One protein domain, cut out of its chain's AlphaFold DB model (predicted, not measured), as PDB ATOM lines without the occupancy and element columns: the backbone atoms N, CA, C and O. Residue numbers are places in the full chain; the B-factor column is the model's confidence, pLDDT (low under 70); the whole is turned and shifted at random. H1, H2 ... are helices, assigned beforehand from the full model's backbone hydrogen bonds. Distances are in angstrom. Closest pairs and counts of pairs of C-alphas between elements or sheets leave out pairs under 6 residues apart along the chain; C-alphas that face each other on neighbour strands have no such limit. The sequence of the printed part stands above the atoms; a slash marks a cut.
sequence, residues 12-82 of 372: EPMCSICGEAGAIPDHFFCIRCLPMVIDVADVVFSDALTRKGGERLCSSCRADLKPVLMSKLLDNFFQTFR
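AT A GLANCE: This is residues 12 to 82 of the 372 residues of an uncharacterized protein of Haemonchus placei (UniProt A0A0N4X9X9). What shape appears? A looped stretch, residues 12 to 33, sits at one end of H1; a long loop, residues 51 to 66, leads from H1's other end to H2, which folds back past H1 at a slant, loosely paired. How much is regular? Of 71 printed residues, 32, under half, are in two named helices, H1 then H2, with no named strand: all helix. The whole is loose, radius of gyration of the C-alphas 14.1 A, spanning 45 by 23 by 17 A.

IN THESE COORDINATES: Where is H1? Residues 34 to 50, 24.1 A, from C-alpha 34 at (-30.169, -45.008, -46.511). Where is H2? Residues 67 to 81, 21.4 A, to C-alpha 81 at (-25.238, -32.368, -40.122).

HOW THE PARTS SIT: Do they touch? H1 and H2 are close but not clearly touching; their closest C-alphas, Val 40 and Leu 73, are 8.0 A apart. How do they run? Opposite ways, at a steep tilt of 44 degrees. Are the backbones bonded? Every O i to N i+4 pair is within hydrogen-bond range in H1, 10 of 11 in H2.

THE WHOLE: How large is it? The farthest C-alphas, Glu 12 and Gly 53, are 45.5 A apart. Is it continuous? The printed part has no cut; the 16-residue link is long. Where is confidence low? pLDDT is under 70 at residues 25, 47 to 65 and 67 to 82.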
ATOM      1  N   GLU A  12     -37.137 -30.953 -56.597       84.25
ATOM      2  CA  GLU A  12     -36.970 -32.366 -56.286       84.25
ATOM      3  C   GLU A  12     -36.234 -32.514 -54.945       84.25
ATOM      4  O   GLU A  12     -35.295 -31.759 -54.665       84.25
ATOM      5  N   PRO A  13     -36.658 -33.454 -54.086       86.12
ATOM      6  CA  PRO A  13     -36.020 -33.659 -52.797       86.12
ATOM      7  C   PRO A  13     -34.570 -34.141 -52.989       86.12
ATOM      8  O   PRO A  13     -34.298 -35.135 -53.673       86.12
ATOM      9  N   MET A  14     -33.631 -33.410 -52.381       88.56
ATOM     10  CA  MET A  14     -32.195 -33.704 -52.421       88.56
ATOM     11  C   MET A  14     -31.779 -34.549 -51.217       88.56
ATOM     12  O   MET A  14     -32.228 -34.317 -50.093       88.56
ATOM     13  N   CYS A  15     -30.886 -35.512 -51.438       90.44
ATOM     14  CA  CYS A  15     -30.315 -36.301 -50.355       90.44
ATOM     15  C   CYS A  15     -29.385 -35.454 -49.476       90.44
ATOM     16  O   CYS A  15     -28.463 -34.818 -49.973       90.44
ATOM     17  N   SER A  16     -29.555 -35.532 -48.155       84.62
ATOM     18  CA  SER A  16     -28.732 -34.788 -47.186       84.62
ATOM     19  C   SER A  16     -27.283 -35.288 -47.079       84.62
ATOM     20  O   SER A  16     -26.453 -34.599 -46.501       84.62
ATOM     21  N   ILE A  17     -26.974 -36.478 -47.612       87.50
ATOM     22  CA  ILE A  17     -25.627 -37.075 -47.561       87.50
ATOM     23  C   ILE A  17     -24.872 -36.831 -48.868       87.50
ATOM     24  O   ILE A  17     -23.780 -36.276 -48.847       87.50
ATOM     25  N   CYS A  18     -25.431 -37.247 -50.010       92.94
ATOM     26  CA  CYS A  18     -24.740 -37.125 -51.297       92.94
ATOM     27  C   CYS A  18     -25.126 -35.881 -52.108       92.94
ATOM     28  O   CYS A  18     -24.477 -35.599 -53.111       92.94
ATOM     29  N   GLY A  19     -26.180 -35.150 -51.727       88.00
ATOM     30  CA  GLY A  19     -26.688 -34.002 -52.487       88.00
ATOM     31  C   GLY A  19     -27.384 -34.361 -53.805       88.00
ATOM     32  O   GLY A  19     -27.876 -33.467 -54.489       88.00
ATOM     33  N   GLU A  20     -27.453 -35.645 -54.177       89.88
ATOM     34  CA  GLU A  20     -28.130 -36.083 -55.400       89.88
ATOM     35  C   GLU A  20     -29.656 -35.940 -55.256       89.88
ATOM     36  O   GLU A  20     -30.234 -36.230 -54.200       89.88
ATOM     37  N   ALA A  21     -30.308 -35.496 -56.333       78.44
ATOM     38  CA  ALA A  21     -31.762 -35.506 -56.455       78.44
ATOM     39  C   ALA A  21     -32.251 -36.958 -56.552       78.44
ATOM     40  O   ALA A  21     -31.679 -37.766 -57.286       78.44
ATOM     41  N   GLY A  22     -33.279 -37.305 -55.778       79.12
ATOM     42  CA  GLY A  22     -33.763 -38.687 -55.671       79.12
ATOM     43  C   GLY A  22     -33.861 -39.199 -54.239       79.12
ATOM     44  O   GLY A  22     -33.831 -40.411 -54.006       79.12
ATOM     45  N   ALA A  23     -33.964 -38.298 -53.260       77.12
ATOM     46  CA  ALA A  23     -34.470 -38.706 -51.963       77.12
ATOM     47  C   ALA A  23     -35.933 -39.159 -52.122       77.12
ATOM     48  O   ALA A  23     -36.689 -38.595 -52.917       77.12
ATOM     49  N   ILE A  24     -36.309 -40.233 -51.430       75.62
ATOM     50  CA  ILE A  24     -37.686 -40.739 -51.478       75.62
ATOM     51  C   ILE A  24     -38.589 -39.612 -50.947       75.62
ATOM     52  O   ILE A  24     -38.197 -38.960 -49.977       75.62
ATOM     53  N   PRO A  25     -39.749 -39.319 -51.569       66.12
ATOM     54  CA  PRO A  25     -40.705 -38.375 -50.999       66.12
ATOM     55  C   PRO A  25     -40.955 -38.752 -49.533       66.12
ATOM     56  O   PRO A  25     -41.185 -39.920 -49.245       66.12
ATOM     57  N   ASP A  26     -40.816 -37.790 -48.620       77.81
ATOM     58  CA  ASP A  26     -40.869 -37.970 -47.156       77.81
ATOM     59  C   ASP A  26     -39.602 -38.528 -46.473       77.81
ATOM     60  O   ASP A  26     -39.582 -38.722 -45.255       77.81
ATOM     61  N   HIS A  27     -38.501 -38.725 -47.202       74.06
ATOM     62  CA  HIS A  27     -37.209 -39.134 -46.641       74.06
ATOM     63  C   HIS A  27     -36.083 -38.164 -47.012       74.06
ATOM     64  O   HIS A  27     -36.028 -37.612 -48.106       74.06
ATOM     65  N   PHE A  28     -35.137 -37.972 -46.087       84.12
ATOM     66  CA  PHE A  28     -33.980 -37.076 -46.260       84.12
ATOM     67  C   PHE A  28     -32.799 -37.734 -46.982       84.12
ATOM     68  O   PHE A  28     -31.811 -37.070 -47.311       84.12
ATOM     69  N   PHE A  29     -32.882 -39.042 -47.218       88.69
ATOM     70  CA  PHE A  29     -31.803 -39.853 -47.763       88.69
ATOM     71  C   PHE A  29     -32.248 -40.504 -49.072       88.69
ATOM     72  O   PHE A  29     -33.383 -40.964 -49.196       88.69
ATOM     73  N   CYS A  30     -31.354 -40.549 -50.060       91.06
ATOM     74  CA  CYS A  30     -31.581 -41.370 -51.241       91.06
ATOM     75  C   CYS A  30     -31.427 -42.851 -50.882       91.06
ATOM     76  O   CYS A  30     -30.779 -43.213 -49.895       91.06
ATOM     77  N   ILE A  31     -31.967 -43.719 -51.737       86.56
ATOM     78  CA  ILE A  31     -31.924 -45.177 -51.558       86.56
ATOM     79  C   ILE A  31     -30.496 -45.733 -51.421       86.56
ATOM     80  O   ILE A  31     -30.291 -46.775 -50.811       86.56
ATOM     81  N   ARG A  32     -29.496 -45.019 -51.956       88.38
ATOM     82  CA  ARG A  32     -28.079 -45.404 -51.886       88.38
ATOM     83  C   ARG A  32     -27.443 -45.055 -50.540       88.38
ATOM     84  O   ARG A  32     -26.561 -45.774 -50.089       88.38
ATOM     85  N   CYS A  33     -27.877 -43.965 -49.909       88.31
ATOM     86  CA  CYS A  33     -27.328 -43.497 -48.636       88.31
ATOM     87  C   CYS A  33     -28.096 -44.032 -47.421       88.31
ATOM     88  O   CYS A  33     -27.536 -44.067 -46.330       88.31
ATOM     89  N   LEU A  34     -29.347 -44.468 -47.596       86.25
ATOM     90  CA  LEU A  34     -30.169 -45.008 -46.511       86.25
ATOM     91  C   LEU A  34     -29.519 -46.208 -45.783       86.25
ATOM     92  O   LEU A  34     -29.484 -46.166 -44.554       86.25
ATOM     93  N   PRO A  35     -28.928 -47.215 -46.464       85.94
ATOM     94  CA  PRO A  35     -28.245 -48.319 -45.783       85.94
ATOM     95  C   PRO A  35     -27.098 -47.848 -44.885       85.94
ATOM     96  O   PRO A  35     -26.942 -48.339 -43.779       85.94
ATOM     97  N   MET A  36     -26.356 -46.822 -45.314       83.88
ATOM     98  CA  MET A  36     -25.247 -46.266 -44.537       83.88
ATOM     99  C   MET A  36     -25.727 -45.623 -43.229       83.88
ATOM    100  O   MET A  36     -25.060 -45.731 -42.204       83.88
ATOM    101  N   VAL A  37     -26.889 -44.961 -43.253       85.81
ATOM    102  CA  VAL A  37     -27.510 -44.389 -42.048       85.81
ATOM    103  C   VAL A  37     -27.991 -45.494 -41.114       85.81
ATOM    104  O   VAL A  37     -27.784 -45.385 -39.909       85.81
ATOM    105  N   ILE A  38     -28.592 -46.555 -41.661       84.00
ATOM    106  CA  ILE A  38     -29.041 -47.717 -40.885       84.00
ATOM    107  C   ILE A  38     -27.846 -48.400 -40.218       84.00
ATOM    108  O   ILE A  38     -27.890 -48.617 -39.016       84.00
ATOM    109  N   ASP A  39     -26.752 -48.638 -40.944       81.94
ATOM    110  CA  ASP A  39     -25.539 -49.252 -40.391       81.94
ATOM    111  C   ASP A  39     -24.948 -48.416 -39.245       81.94
ATOM    112  O   ASP A  39     -24.537 -48.953 -38.216       81.94
ATOM    113  N   VAL A  40     -24.913 -47.086 -39.396       82.81
ATOM    114  CA  VAL A  40     -24.451 -46.185 -38.328       82.81
ATOM    115  C   VAL A  40     -25.401 -46.234 -37.134       82.81
ATOM    116  O   VAL A  40     -24.934 -46.313 -36.001       82.81
ATOM    117  N   ALA A  41     -26.714 -46.215 -37.367       81.94
ATOM    118  CA  ALA A  41     -27.710 -46.300 -36.308       81.94
ATOM    119  C   ALA A  41     -27.590 -47.624 -35.542       81.94
ATOM    120  O   ALA A  41     -27.458 -47.598 -34.324       81.94
ATOM    121  N   ASP A  42     -27.535 -48.759 -36.237       78.94
ATOM    122  CA  ASP A  42     -27.355 -50.099 -35.665       78.94
ATOM    123  C   ASP A  42     -26.131 -50.172 -34.761       78.94
ATOM    124  O   ASP A  42     -26.167 -50.719 -33.657       78.94
ATOM    125  N   VAL A  43     -25.032 -49.592 -35.227       77.38
ATOM    126  CA  VAL A  43     -23.778 -49.545 -34.493       77.38
ATOM    127  C   VAL A  43     -23.894 -48.665 -33.244       77.38
ATOM    128  O   VAL A  43     -23.423 -49.056 -32.177       77.38
ATOM    129  N   VAL A  44     -24.555 -47.510 -33.342       79.62
ATOM    130  CA  VAL A  44     -24.787 -46.607 -32.205       79.62
ATOM    131  C   VAL A  44     -25.738 -47.230 -31.182       79.62
ATOM    132  O   VAL A  44     -25.454 -47.180 -29.984       79.62
ATOM    133  N   PHE A  45     -26.819 -47.871 -31.629       74.62
ATOM    134  CA  PHE A  45     -27.753 -48.594 -30.765       74.62
ATOM    135  C   PHE A  45     -27.075 -49.789 -30.095       74.62
ATOM    136  O   PHE A  45     -27.229 -49.992 -28.890       74.62
ATOM    137  N   SER A  46     -26.242 -50.529 -30.828       72.62
ATOM    138  CA  SER A  46     -25.448 -51.623 -30.262       72.62
ATOM    139  C   SER A  46     -24.449 -51.116 -29.216       72.62
ATOM    140  O   SER A  46     -24.300 -51.742 -28.167       72.62
ATOM    141  N   ASP A  47     -23.799 -49.964 -29.429       65.06
ATOM    142  CA  ASP A  47     -22.888 -49.348 -28.447       65.06
ATOM    143  C   ASP A  47     -23.635 -48.869 -27.188       65.06
ATOM    144  O   ASP A  47     -23.156 -49.055 -26.065       65.06
ATOM    145  N   ALA A  48     -24.836 -48.306 -27.356       67.38
ATOM    146  CA  ALA A  48     -25.693 -47.888 -26.249       67.38
ATOM    147  C   ALA A  48     -26.141 -49.086 -25.393       67.38
ATOM    148  O   ALA A  48     -26.051 -49.033 -24.164       67.38
ATOM    149  N   LEU A  49     -26.537 -50.192 -26.031       60.34
ATOM    150  CA  LEU A  49     -26.979 -51.417 -25.357       60.34
ATOM    151  C   LEU A  49     -25.822 -52.185 -24.690       60.34
ATOM    152  O   LEU A  49     -26.005 -52.805 -23.640       60.34
ATOM    153  N   THR A  50     -24.610 -52.122 -25.250       61.97
ATOM    154  CA  THR A  50     -23.434 -52.868 -24.753       61.97
ATOM    155  C   THR A  50     -22.627 -52.145 -23.672       61.97
ATOM    156  O   THR A  50     -21.710 -52.741 -23.099       61.97
ATOM    157  N   ARG A  51     -23.004 -50.919 -23.261       54.84
ATOM    158  CA  ARG A  51     -22.403 -50.225 -22.095       54.84
ATOM    159  C   ARG A  51     -22.471 -51.008 -20.772       54.84
ATOM    160  O   ARG A  51     -21.786 -50.629 -19.826       54.84
ATOM    161  N   LYS A  52     -23.187 -52.138 -20.719       56.00
ATOM    162  CA  LYS A  52     -23.089 -53.162 -19.658       56.00
ATOM    163  C   LYS A  52     -21.801 -54.011 -19.684       56.00
ATOM    164  O   LYS A  52     -21.707 -54.979 -18.939       56.00
ATOM    165  N   GLY A  53     -20.799 -53.659 -20.495       53.53
ATOM    166  CA  GLY A  53     -19.505 -54.351 -20.534       53.53
ATOM    167  C   GLY A  53     -19.463 -55.560 -21.472       53.53
ATOM    168  O   GLY A  53     -18.581 -56.401 -21.331       53.53
ATOM    169  N   GLY A  54     -20.402 -55.648 -22.420       60.16
ATOM    170  CA  GLY A  54     -20.364 -56.642 -23.494       60.16
ATOM    171  C   GLY A  54     -19.398 -56.233 -24.610       60.16
ATOM    172  O   GLY A  54     -19.196 -55.043 -24.856       60.16
ATOM    173  N   GLU A  55     -18.796 -57.216 -25.281       61.25
ATOM    174  CA  GLU A  55     -17.990 -56.993 -26.488       61.25
ATOM    175  C   GLU A  55     -18.820 -56.275 -27.567       61.25
ATOM    176  O   GLU A  55     -20.005 -56.563 -27.761       61.25
ATOM    177  N   ARG A  56     -18.209 -55.303 -28.253       65.69
ATOM    178  CA  ARG A  56     -18.897 -54.407 -29.192       65.69
ATOM    179  C   ARG A  56     -18.794 -54.981 -30.594       65.69
ATOM    180  O   ARG A  56     -17.819 -54.724 -31.286       65.69
ATOM    181  N   LEU A  57     -19.778 -55.752 -31.034       61.97
ATOM    182  CA  LEU A  57     -19.729 -56.391 -32.351       61.97
ATOM    183  C   LEU A  57     -20.632 -55.658 -33.350       61.97
ATOM    184  O   LEU A  57     -21.770 -55.323 -33.036       61.97
ATOM    185  N   CYS A  58     -20.144 -55.429 -34.570       54.59
ATOM    186  CA  CYS A  58     -20.986 -54.969 -35.678       54.59
ATOM    187  C   CYS A  58     -22.113 -55.986 -35.950       54.59
ATOM    188  O   CYS A  58     -21.828 -57.172 -36.103       54.59
ATOM    189  N   SER A  59     -23.371 -55.546 -36.058       52.97
ATOM    190  CA  SER A  59     -24.524 -56.432 -36.311       52.97
ATOM    191  C   SER A  59     -24.375 -57.240 -37.608       52.97
ATOM    192  O   SER A  59     -24.723 -58.420 -37.649       52.97
ATOM    193  N   SER A  60     -23.776 -56.632 -38.637       51.44
ATOM    194  CA  SER A  60     -23.589 -57.237 -39.959       51.44
ATOM    195  C   SER A  60     -22.391 -58.194 -40.029       51.44
ATOM    196  O   SER A  60     -22.533 -59.352 -40.418       51.44
ATOM    197  N   CYS A  61     -21.196 -57.749 -39.623       62.66
ATOM    198  CA  CYS A  61     -19.963 -58.530 -39.808       62.66
ATOM    199  C   CYS A  61     -19.362 -59.099 -38.515       62.66
ATOM    200  O   CYS A  61     -18.333 -59.771 -38.565       62.66
ATOM    201  N   ARG A  62     -19.973 -58.815 -37.357       60.66
ATOM    202  CA  ARG A  62     -19.496 -59.179 -36.012       60.66
ATOM    203  C   ARG A  62     -18.057 -58.755 -35.708       60.66
ATOM    204  O   ARG A  62     -17.425 -59.318 -34.821       60.66
ATOM    205  N   ALA A  63     -17.522 -57.770 -36.429       64.31
ATOM    206  CA  ALA A  63     -16.207 -57.215 -36.140       64.31
ATOM    207  C   ALA A  63     -16.241 -56.388 -34.849       64.31
ATOM    208  O   ALA A  63     -17.208 -55.663 -34.607       64.31
ATOM    209  N   ASP A  64     -15.168 -56.480 -34.063       62.09
ATOM    210  CA  ASP A  64     -15.014 -55.755 -32.804       62.09
ATOM    211  C   ASP A  64     -14.801 -54.251 -33.065       62.09
ATOM    212  O   ASP A  64     -13.795 -53.803 -33.637       62.09
ATOM    213  N   LEU A  65     -15.798 -53.457 -32.691       57.78
ATOM    214  CA  LEU A  65     -15.869 -52.023 -32.913       57.78
ATOM    215  C   LEU A  65     -15.125 -51.308 -31.794       57.78
ATOM    216  O   LEU A  65     -15.655 -51.002 -30.725       57.78
ATOM    217  N   LYS A  66     -13.854 -50.999 -32.062       72.75
ATOM    218  CA  LYS A  66     -13.032 -50.248 -31.112       72.75
ATOM    219  C   LYS A  66     -13.679 -48.883 -30.805       72.75
ATOM    220  O   LYS A  66     -14.015 -48.157 -31.744       72.75
ATOM    221  N   PRO A  67     -13.720 -48.443 -29.534       59.91
ATOM    222  CA  PRO A  67     -14.315 -47.159 -29.125       59.91
ATOM    223  C   PRO A  67     -13.785 -45.933 -29.898       59.91
ATOM    224  O   PRO A  67     -14.483 -44.942 -30.114       59.91
ATOM    225  N   VAL A  68     -12.531 -46.006 -30.356       57.94
ATOM    226  CA  VAL A  68     -11.851 -44.944 -31.118       57.94
ATOM    227  C   VAL A  68     -12.400 -44.793 -32.546       57.94
ATOM    228  O   VAL A  68     -12.330 -43.710 -33.118       57.94
ATOM    229  N   LEU A  69     -12.945 -45.860 -33.142       57.28
ATOM    230  CA  LEU A  69     -13.594 -45.797 -34.458       57.28
ATOM    231  C   LEU A  69     -14.983 -45.159 -34.361       57.28
ATOM    232  O   LEU A  69     -15.369 -44.417 -35.258       57.28
ATOM    233  N   MET A  70     -15.688 -45.389 -33.252       58.28
ATOM    234  CA  MET A  70     -17.039 -44.870 -33.016       58.28
ATOM    235  C   MET A  70     -17.082 -43.370 -32.822       58.28
ATOM    236  O   MET A  70     -17.860 -42.698 -33.487       58.28
ATOM    237  N   SER A  71     -16.185 -42.835 -31.998       58.00
ATOM    238  CA  SER A  71     -16.040 -41.382 -31.844       58.00
ATOM    239  C   SER A  71     -15.780 -40.687 -33.184       58.00
ATOM    240  O   SER A  71     -16.433 -39.699 -33.487       58.00
ATOM    241  N   LYS A  72     -14.916 -41.248 -34.040       63.66
ATOM    242  CA  LYS A  72     -14.637 -40.686 -35.373       63.66
ATOM    243  C   LYS A  72     -15.804 -40.806 -36.353       63.66
ATOM    244  O   LYS A  72     -16.018 -39.892 -37.142       63.66
ATOM    245  N   LEU A  73     -16.522 -41.929 -36.339       57.75
ATOM    246  CA  LEU A  73     -17.701 -42.132 -37.187       57.75
ATOM    247  C   LEU A  73     -18.821 -41.169 -36.801       57.75
ATOM    248  O   LEU A  73     -19.373 -40.512 -37.676       57.75
ATOM    249  N   LEU A  74     -19.082 -41.028 -35.501       64.75
ATOM    250  CA  LEU A  74     -20.041 -40.067 -34.971       64.75
ATOM    251  C   LEU A  74     -19.618 -38.628 -35.263       64.75
ATOM    252  O   LEU A  74     -20.434 -37.867 -35.766       64.75
ATOM    253  N   ASP A  75     -18.358 -38.256 -35.029       63.28
ATOM    254  CA  ASP A  75     -17.870 -36.901 -35.314       63.28
ATOM    255  C   ASP A  75     -18.012 -36.542 -36.798       63.28
ATOM    256  O   ASP A  75     -18.453 -35.441 -37.118       63.28
ATOM    257  N   ASN A  76     -17.695 -37.465 -37.712       57.03
ATOM    258  CA  ASN A  76     -17.865 -37.245 -39.152       57.03
ATOM    259  C   ASN A  76     -19.344 -37.201 -39.560       57.03
ATOM    260  O   ASN A  76     -19.741 -36.368 -40.377       57.03
ATOM    261  N   PHE A  77     -20.172 -38.070 -38.976       61.16
ATOM    262  CA  PHE A  77     -21.613 -38.071 -39.205       61.16
ATOM    263  C   PHE A  77     -22.216 -36.738 -38.751       61.16
ATOM    264  O   PHE A  77     -22.792 -36.020 -39.562       61.16
ATOM    265  N   PHE A  78     -21.979 -36.327 -37.503       61.38
ATOM    266  CA  PHE A  78     -22.452 -35.053 -36.963       61.38
ATOM    267  C   PHE A  78     -21.847 -33.831 -37.656       61.38
ATOM    268  O   PHE A  78     -22.543 -32.828 -37.774       61.38
ATOM    269  N   GLN A  79     -20.604 -33.888 -38.154       61.91
ATOM    270  CA  GLN A  79     -20.045 -32.822 -38.996       61.91
ATOM    271  C   GLN A  79     -20.840 -32.637 -40.285       61.91
ATOM    272  O   GLN A  79     -21.055 -31.502 -40.688       61.91
ATOM    273  N   THR A  80     -21.340 -33.722 -40.879       51.28
ATOM    274  CA  THR A  80     -22.176 -33.659 -42.090       51.28
ATOM    275  C   THR A  80     -23.525 -32.980 -41.811       51.28
ATOM    276  O   THR A  80     -24.084 -32.325 -42.685       51.28
ATOM    277  N   PHE A  81     -24.029 -33.072 -40.574       47.78
ATOM    278  CA  PHE A  81     -25.238 -32.368 -40.122       47.78
ATOM    279  C   PHE A  81     -24.963 -31.003 -39.495       47.78
ATOM    280  O   PHE A  81     -25.911 -30.287 -39.168       47.78
ATOM    281  N   ARG A  82     -23.694 -30.629 -39.294       47.56
ATOM    282  CA  ARG A  82     -23.340 -29.322 -38.756       47.56
ATOM    283  C   ARG A  82     -23.472 -28.337 -39.913       47.56
ATOM    284  O   ARG A  82     -22.694 -28.429 -40.857       47.56
TER     285      ARG A  82